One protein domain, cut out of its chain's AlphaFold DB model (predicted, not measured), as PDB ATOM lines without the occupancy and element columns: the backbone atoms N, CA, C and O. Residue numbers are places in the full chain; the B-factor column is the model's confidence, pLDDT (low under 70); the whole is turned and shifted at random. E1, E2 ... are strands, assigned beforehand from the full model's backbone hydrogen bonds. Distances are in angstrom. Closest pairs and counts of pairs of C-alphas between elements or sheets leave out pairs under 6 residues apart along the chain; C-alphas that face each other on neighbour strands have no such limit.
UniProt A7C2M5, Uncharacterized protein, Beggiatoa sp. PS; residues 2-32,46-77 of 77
ATOM      1  N   PRO A   2     -63.162   6.052  40.795       61.25
ATOM      2  CA  PRO A   2     -64.479   6.627  41.059       61.25
ATOM      3  C   PRO A   2     -65.450   6.225  39.938       61.25
ATOM      4  O   PRO A   2     -65.140   6.381  38.754       61.25
ATOM      5  N   ASP A   3     -66.567   5.615  40.325       69.12
ATOM      6  CA  ASP A   3     -67.690   5.295  39.443       69.12
ATOM      7  C   ASP A   3     -68.773   6.375  39.576       69.12
ATOM      8  O   ASP A   3     -68.718   7.208  40.479       69.12
ATOM      9  N   GLU A   4     -69.763   6.375  38.682       73.31
ATOM     10  CA  GLU A   4     -70.856   7.366  38.690       73.31
ATOM     11  C   GLU A   4     -71.621   7.428  40.028       73.31
ATOM     12  O   GLU A   4     -72.239   8.437  40.352       73.31
ATOM     13  N   CYS A   5     -71.567   6.361  40.824       81.69
ATOM     14  CA  CYS A   5     -72.256   6.268  42.105       81.69
ATOM     15  C   CYS A   5     -71.417   6.730  43.293       81.69
ATOM     16  O   CYS A   5     -71.928   6.762  44.413       81.69
ATOM     17  N   THR A   6     -70.140   7.043  43.086       83.50
ATOM     18  CA  THR A   6     -69.273   7.550  44.142       83.50
ATOM     19  C   THR A   6     -69.417   9.064  44.204       83.50
ATOM     20  O   THR A   6     -68.946   9.775  43.321       83.50
ATOM     21  N   ILE A   7     -70.060   9.552  45.262       82.81
ATOM     22  CA  ILE A   7     -70.220  10.981  45.536       82.81
ATOM     23  C   ILE A   7     -69.397  11.381  46.757       82.81
ATOM     24  O   ILE A   7     -69.143  10.554  47.637       82.81
ATOM     25  N   ILE A   8     -68.995  12.650  46.831       87.06
ATOM     26  CA  ILE A   8     -68.506  13.221  48.088       87.06
ATOM     27  C   ILE A   8     -69.682  13.264  49.068       87.06
ATOM     28  O   ILE A   8     -70.776  13.710  48.733       87.06
ATOM     29  N   ASP A   9     -69.453  12.728  50.260       87.88
ATOM     30  CA  ASP A   9     -70.453  12.582  51.316       87.88
ATOM     31  C   ASP A   9     -70.301  13.689  52.352       87.88
ATOM     32  O   ASP A   9     -71.241  14.425  52.650       87.88
ATOM     33  N   LYS A  10     -69.081  13.842  52.869       89.56
ATOM     34  CA  LYS A  10     -68.774  14.836  53.885       89.56
ATOM     35  C   LYS A  10     -67.367  15.373  53.703       89.56
ATOM     36  O   LYS A  10     -66.425  14.629  53.441       89.56
ATOM     37  N   ILE A  11     -67.244  16.675  53.921       90.81
ATOM     38  CA  ILE A  11     -65.971  17.368  54.073       90.81
ATOM     39  C   ILE A  11     -65.934  17.891  55.508       90.81
ATOM     40  O   ILE A  11     -66.853  18.587  55.943       90.81
ATOM     41  N   THR A  12     -64.906  17.514  56.261       92.94
ATOM     42  CA  THR A  12     -64.663  18.019  57.617       92.94
ATOM     43  C   THR A  12     -63.363  18.799  57.614       92.94
ATOM     44  O   THR A  12     -62.338  18.280  57.182       92.94
ATOM     45  N   GLU A  13     -63.411  20.038  58.091       93.94
ATOM     46  CA  GLU A  13     -62.249  20.916  58.176       93.94
ATOM     47  C   GLU A  13     -61.802  21.069  59.634       93.94
ATOM     48  O   GLU A  13     -62.623  21.183  60.548       93.94
ATOM     49  N   GLY A  14     -60.491  21.066  59.846       92.69
ATOM     50  CA  GLY A  14     -59.853  21.346  61.123       92.69
ATOM     51  C   GLY A  14     -58.669  22.284  60.931       92.69
ATOM     52  O   GLY A  14     -57.919  22.163  59.967       92.69
ATOM     53  N   GLN A  15     -58.476  23.201  61.870       91.25
ATOM     54  CA  GLN A  15     -57.397  24.185  61.831       91.25
ATOM     55  C   GLN A  15     -56.563  24.078  63.108       91.25
ATOM     56  O   GLN A  15     -57.101  24.070  64.216       91.25
ATOM     57  N   THR A  16     -55.244  23.999  62.950       87.38
ATOM     58  CA  THR A  16     -54.260  24.141  64.031       87.38
ATOM     59  C   THR A  16     -53.383  25.367  63.776       87.38
ATOM     60  O   THR A  16     -53.562  26.081  62.790       87.38
ATOM     61  N   SER A  17     -52.416  25.624  64.657       84.00
ATOM     62  CA  SER A  17     -51.447  26.722  64.525       84.00
ATOM     63  C   SER A  17     -50.623  26.705  63.232       84.00
ATOM     64  O   SER A  17     -50.127  27.740  62.807       84.00
ATOM     65  N   ASP A  18     -50.447  25.530  62.641       90.19
ATOM     66  CA  ASP A  18     -49.423  25.202  61.645       90.19
ATOM     67  C   ASP A  18     -49.960  24.284  60.530       90.19
ATOM     68  O   ASP A  18     -49.281  24.027  59.530       90.19
ATOM     69  N   SER A  19     -51.197  23.791  60.667       93.62
ATOM     70  CA  SER A  19     -51.814  22.929  59.663       93.62
ATOM     71  C   SER A  19     -53.310  23.165  59.481       93.62
ATOM     72  O   SER A  19     -54.040  23.462  60.423       93.62
ATOM     73  N   LEU A  20     -53.746  22.982  58.239       94.88
ATOM     74  CA  LEU A  20     -55.138  22.958  57.806       94.88
ATOM     75  C   LEU A  20     -55.446  21.515  57.410       94.88
ATOM     76  O   LEU A  20     -54.751  20.957  56.567       94.88
ATOM     77  N   THR A  21     -56.429  20.881  58.032       95.06
ATOM     78  CA  THR A  21     -56.788  19.481  57.777       95.06
ATOM     79  C   THR A  21     -58.159  19.412  57.126       95.06
ATOM     80  O   THR A  21     -59.110  19.987  57.642       95.06
ATOM     81  N   LEU A  22     -58.258  18.683  56.019       94.00
ATOM     82  CA  LEU A  22     -59.492  18.356  55.327       94.00
ATOM     83  C   LEU A  22     -59.636  16.838  55.269       94.00
ATOM     84  O   LEU A  22     -58.832  16.137  54.650       94.00
ATOM     85  N   GLU A  23     -60.689  16.334  55.895       94.06
ATOM     86  CA  GLU A  23     -61.121  14.950  55.751       94.06
ATOM     87  C   GLU A  23     -62.289  14.900  54.775       94.06
ATOM     88  O   GLU A  23     -63.335  15.507  55.014       94.06
ATOM     89  N   ILE A  24     -62.102  14.181  53.670       91.38
ATOM     90  CA  ILE A  24     -63.113  14.027  52.621       91.38
ATOM     91  C   ILE A  24     -63.525  12.564  52.592       91.38
ATOM     92  O   ILE A  24     -62.718  11.699  52.238       91.38
ATOM     93  N   THR A  25     -64.781  12.292  52.933       91.06
ATOM     94  CA  THR A  25     -65.385  10.968  52.798       91.06
ATOM     95  C   THR A  25     -66.217  10.902  51.528       91.06
ATOM     96  O   THR A  25     -66.871  11.865  51.129       91.06
ATOM     97  N   THR A  26     -66.206   9.737  50.888       87.94
ATOM     98  CA  THR A  26     -67.067   9.446  49.742       87.94
ATOM     99  C   THR A  26     -68.059   8.361  50.108       87.94
ATOM    100  O   THR A  26     -67.691   7.383  50.762       87.94
ATOM    101  N   ASN A  27     -69.286   8.490  49.624       87.00
ATOM    102  CA  ASN A  27     -70.313   7.471  49.750       87.00
ATOM    103  C   ASN A  27     -70.617   6.900  48.366       87.00
ATOM    104  O   ASN A  27     -70.768   7.636  47.390       87.00
ATOM    105  N   ARG A  28     -70.683   5.571  48.286       85.56
ATOM    106  CA  ARG A  28     -71.065   4.865  47.070       85.56
ATOM    107  C   ARG A  28     -72.541   4.506  47.151       85.56
ATOM    108  O   ARG A  28     -72.926   3.633  47.926       85.56
ATOM    109  N   GLN A  29     -73.348   5.140  46.312       82.81
ATOM    110  CA  GLN A  29     -74.764   4.812  46.177       82.81
ATOM    111  C   GLN A  29     -74.919   3.365  45.681       82.81
ATOM    112  O   GLN A  29     -74.288   2.957  44.706       82.81
ATOM    113  N   THR A  30     -75.719   2.563  46.389       82.00
ATOM    114  CA  THR A  30     -75.944   1.131  46.083       82.00
ATOM    115  C   THR A  30     -77.364   0.838  45.607       82.00
ATOM    116  O   THR A  30     -77.655  -0.264  45.153       82.00
ATOM    117  N   ASP A  31     -78.243   1.833  45.673       80.19
ATOM    118  CA  ASP A  31     -79.657   1.781  45.309       80.19
ATOM    119  C   ASP A  31     -79.908   2.022  43.810       80.19
ATOM    120  O   ASP A  31     -81.057   2.049  43.362       80.19
ATOM    121  N   ARG A  32     -78.845   2.183  43.010       75.50
ATOM    122  CA  ARG A  32     -78.913   2.481  41.574       75.50
ATOM    123  C   ARG A  32     -77.932   1.643  40.761       75.50
ATOM    124  O   ARG A  32     -76.871   1.250  41.236       75.50
ATOM    125  N   PRO A  46     -63.194  25.594  49.312       90.19
ATOM    126  CA  PRO A  46     -62.596  26.773  49.926       90.19
ATOM    127  C   PRO A  46     -61.970  26.411  51.279       90.19
ATOM    128  O   PRO A  46     -62.594  25.726  52.084       90.19
ATOM    129  N   LEU A  47     -60.753  26.899  51.530       90.56
ATOM    130  CA  LEU A  47     -60.072  26.753  52.820       90.56
ATOM    131  C   LEU A  47     -60.475  27.886  53.763       90.56
ATOM    132  O   LEU A  47     -60.393  29.063  53.394       90.56
ATOM    133  N   ASN A  48     -60.848  27.554  54.994       90.75
ATOM    134  CA  ASN A  48     -61.028  28.536  56.047       90.75
ATOM    135  C   ASN A  48     -59.670  28.926  56.634       90.75
ATOM    136  O   ASN A  48     -59.022  28.162  57.343       90.75
ATOM    137  N   ILE A  49     -59.246  30.148  56.329       92.50
ATOM    138  CA  ILE A  49     -57.974  30.714  56.785       92.50
ATOM    139  C   ILE A  49     -58.166  31.815  57.833       92.50
ATOM    140  O   ILE A  49     -57.239  32.579  58.103       92.50
ATOM    141  N   ALA A  50     -59.373  31.981  58.379       92.38
ATOM    142  CA  ALA A  50     -59.655  33.031  59.352       92.38
ATOM    143  C   ALA A  50     -58.831  32.835  60.637       92.38
ATOM    144  O   ALA A  50     -58.717  31.730  61.171       92.38
ATOM    145  N   GLY A  51     -58.252  33.922  61.148       91.69
ATOM    146  CA  GLY A  51     -57.447  33.909  62.371       91.69
ATOM    147  C   GLY A  51     -56.029  33.350  62.208       91.69
ATOM    148  O   GLY A  51     -55.341  33.180  63.211       91.69
ATOM    149  N   LEU A  52     -55.583  33.062  60.983       93.19
ATOM    150  CA  LEU A  52     -54.207  32.653  60.700       93.19
ATOM    151  C   LEU A  52     -53.302  33.866  60.464       93.19
ATOM    152  O   LEU A  52     -53.705  34.837  59.827       93.19
ATOM    153  N   SER A  53     -52.068  33.796  60.959       94.75
ATOM    154  CA  SER A  53     -51.013  34.765  60.647       94.75
ATOM    155  C   SER A  53     -50.318  34.416  59.331       94.75
ATOM    156  O   SER A  53     -50.379  33.282  58.868       94.75
ATOM    157  N   ALA A  54     -49.615  35.370  58.730       95.88
ATOM    158  CA  ALA A  54     -48.774  35.104  57.574       95.88
ATOM    159  C   ALA A  54     -47.739  34.012  57.903       95.88
ATOM    160  O   ALA A  54     -47.113  34.021  58.966       95.88
ATOM    161  N   GLY A  55     -47.545  33.065  56.988       96.00
ATOM    162  CA  GLY A  55     -46.660  31.929  57.215       96.00
ATOM    163  C   GLY A  55     -46.872  30.774  56.244       96.00
ATOM    164  O   GLY A  55     -47.695  30.837  55.332       96.00
ATOM    165  N   ILE A  56     -46.109  29.701  56.448       97.19
ATOM    166  CA  ILE A  56     -46.224  28.463  55.674       97.19
ATOM    167  C   ILE A  56     -46.989  27.441  56.510       97.19
ATOM    168  O   ILE A  56     -46.557  27.059  57.595       97.19
ATOM    169  N   TYR A  57     -48.099  26.971  55.960       96.44
ATOM    170  CA  TYR A  57     -48.983  25.981  56.551       96.44
ATOM    171  C   TYR A  57     -48.881  24.660  55.800       96.44
ATOM    172  O   TYR A  57     -48.649  24.625  54.591       96.44
ATOM    173  N   THR A  58     -49.109  23.555  56.506       97.25
ATOM    174  CA  THR A  58     -49.330  22.262  55.846       97.25
ATOM    175  C   THR A  58     -50.824  22.040  55.656       97.25
ATOM    176  O   THR A  58     -51.551  21.892  56.638       97.25
ATOM    177  N   VAL A  59     -51.279  21.973  54.408       96.25
ATOM    178  CA  VAL A  59     -52.632  21.521  54.075       96.25
ATOM    179  C   VAL A  59     -52.608  20.001  53.960       96.25
ATOM    180  O   VAL A  59     -51.898  19.439  53.124       96.25
ATOM    181  N   LYS A  60     -53.365  19.334  54.826       95.75
ATOM    182  CA  LYS A  60     -53.489  17.882  54.919       95.75
ATOM    183  C   LYS A  60     -54.852  17.490  54.364       95.75
ATOM    184  O   LYS A  60     -55.862  17.849  54.953       95.75
ATOM    185  N   VAL A  61     -54.895  16.774  53.245       94.19
ATOM    186  CA  VAL A  61     -56.139  16.275  52.643       94.19
ATOM    187  C   VAL A  61     -56.110  14.756  52.669       94.19
ATOM    188  O   VAL A  61     -55.403  14.130  51.875       94.19
ATOM    189  N   ASN A  62     -56.864  14.140  53.580       91.94
ATOM    190  CA  ASN A  62     -56.788  12.703  53.850       91.94
ATOM    191  C   ASN A  62     -55.327  12.238  54.077       91.94
ATOM    192  O   ASN A  62     -54.724  12.558  55.096       91.94
ATOM    193  N   SER A  63     -54.737  11.492  53.132       91.81
ATOM    194  CA  SER A  63     -53.344  11.006  53.206       91.81
ATOM    195  C   SER A  63     -52.327  11.888  52.466       91.81
ATOM    196  O   SER A  63     -51.130  11.596  52.478       91.81
ATOM    197  N   HIS A  64     -52.785  12.966  51.831       93.56
ATOM    198  CA  HIS A  64     -51.955  13.893  51.070       93.56
ATOM    199  C   HIS A  64     -51.592  15.115  51.907       93.56
ATOM    200  O   HIS A  64     -52.405  15.609  52.682       93.56
ATOM    201  N   ASN A  65     -50.382  15.631  51.712       96.25
ATOM    202  CA  ASN A  65     -49.903  16.840  52.373       96.25
ATOM    203  C   ASN A  65     -49.293  17.775  51.328       96.25
ATOM    204  O   ASN A  65     -48.544  17.319  50.462       96.25
ATOM    205  N   VAL A  66     -49.584  19.069  51.424       96.38
ATOM    206  CA  VAL A  66     -49.019  20.107  50.554       96.38
ATOM    207  C   VAL A  66     -48.713  21.365  51.364       96.38
ATOM    208  O   VAL A  66     -49.401  21.667  52.338       96.38
ATOM    209  N   ALA A  67     -47.661  22.087  50.987       96.88
ATOM    210  CA  ALA A  67     -47.345  23.377  51.589       96.88
ATOM    211  C   ALA A  67     -48.246  24.476  51.004       96.88
ATOM    212  O   ALA A  67     -48.442  24.539  49.790       96.88
ATOM    213  N   PHE A  68     -48.757  25.346  51.866       95.38
ATOM    214  CA  PHE A  68     -49.559  26.513  51.519       95.38
ATOM    215  C   PHE A  68     -48.945  27.753  52.166       95.38
ATOM    216  O   PHE A  68     -48.800  27.813  53.385       95.38
ATOM    217  N   GLU A  69     -48.568  28.731  51.351       96.62
ATOM    218  CA  GLU A  69     -48.039  30.006  51.828       96.62
ATOM    219  C   GLU A  69     -49.176  31.023  51.958       96.62
ATOM    220  O   GLU A  69     -49.831  31.374  50.976       96.62
ATOM    221  N   LEU A  70     -49.389  31.513  53.178       95.50
ATOM    222  CA  LEU A  70     -50.267  32.636  53.463       95.50
ATOM    223  C   LEU A  70     -49.418  33.908  53.553       95.50
ATOM    224  O   LEU A  70     -48.681  34.105  54.515       95.50
ATOM    225  N   GLY A  71     -49.506  34.763  52.534       95.75
ATOM    226  CA  GLY A  71     -48.634  35.938  52.411       95.75
ATOM    227  C   GLY A  71     -48.990  37.124  53.314       95.75
ATOM    228  O   GLY A  71     -48.175  38.031  53.463       95.75
ATOM    229  N   ILE A  72     -50.192  37.147  53.898       94.44
ATOM    230  CA  ILE A  72     -50.657  38.226  54.780       94.44
ATOM    231  C   ILE A  72     -51.410  37.668  55.985       94.44
ATOM    232  O   ILE A  72     -52.053  36.625  55.903       94.44
ATOM    233  N   ASP A  73     -51.358  38.406  57.087       94.94
ATOM    234  CA  ASP A  73     -52.143  38.128  58.282       94.94
ATOM    235  C   ASP A  73     -53.647  38.174  57.977       94.94
ATOM    236  O   ASP A  73     -54.151  39.146  57.415       94.94
ATOM    237  N   ASN A  74     -54.372  37.135  58.391       93.12
ATOM    238  CA  ASN A  74     -55.829  37.044  58.318       93.12
ATOM    239  C   ASN A  74     -56.469  37.025  59.719       93.12
ATOM    240  O   ASN A  74     -57.489  36.375  59.965       93.12
ATOM    241  N   ILE A  75     -55.830  37.723  60.658       91.81
ATOM    242  CA  ILE A  75     -56.335  37.985  62.005       91.81
ATOM    243  C   ILE A  75     -57.217  39.238  61.985       91.81
ATOM    244  O   ILE A  75     -56.854  40.260  61.406       91.81
ATOM    245  N   ILE A  76     -58.399  39.154  62.599       80.12
ATOM    246  CA  ILE A  76     -59.277  40.318  62.769       80.12
ATOM    247  C   ILE A  76     -58.671  41.189  63.889       80.12
ATOM    248  O   ILE A  76     -58.380  40.625  64.948       80.12
ATOM    249  N   PRO A  77     -58.455  42.502  63.666       65.69
ATOM    250  CA  PRO A  77     -57.921  43.421  64.676       65.69
ATOM    251  C   PRO A  77     -58.774  43.537  65.942       65.69
ATOM    252  O   PRO A  77     -60.020  43.444  65.834       65.69
TER     253      PRO A  77
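What this domain is: This is residues 2 to 32 and 46 to 77 of the 77 residues of an uncharacterized protein of Beggiatoa sp. PS (UniProt A7C2M5). Two strand hairpins, the long E1 and E2 and the shorter E3 and E4, join side by side by E2 and E3 into one twisted sheet, and the long hairpin runs on well beyond the short one. The printed part has 63 residues, of which 34 are in four named strands, with no named helix; the class is all strand, and the strands, E1, E2, E3, E4 along the chain, make a mixed sheet in that same order. It is loose, with a radius of gyration of the C-alphas of 15.3 A, a rod spanning 51 by 23 by 16 A.

Where its parts are: E1, residues 6 to 15, spans 27.0 A from C-alpha 6 at (-69.273, 7.550, 44.142). E2, residues 19 to 28, spans 29.2 A. E3, residues 55 to 61, spans 18.9 A. E4, residues 64 to 70, spans 19.0 A to C-alpha 70 at (-50.267, 32.636, 53.463).

How they stand to each other: Edge strand E1 is antiparallel to E2 at 161 degrees, with N 12 and O 23 2.8 A apart. E2 is parallel to E3 at 18 degrees; N 22 and O 60 are 2.8 A apart. E3 is antiparallel to edge strand E4 at 152 degrees; N 57 and O 68 are 2.8 A apart. E1 and E4 are apart.

The domain as a whole: The C-alphas farthest apart, of Arg 32 and Pro 77, are 51.5 A apart. Residues 33 to 45 are not printed, a gap of 30.4 A between C-alphas 32 and 46. The links E1 to E2 and E3 to E4 are tight. In this model pLDDT is under 70 at residues 2, 3 and 77.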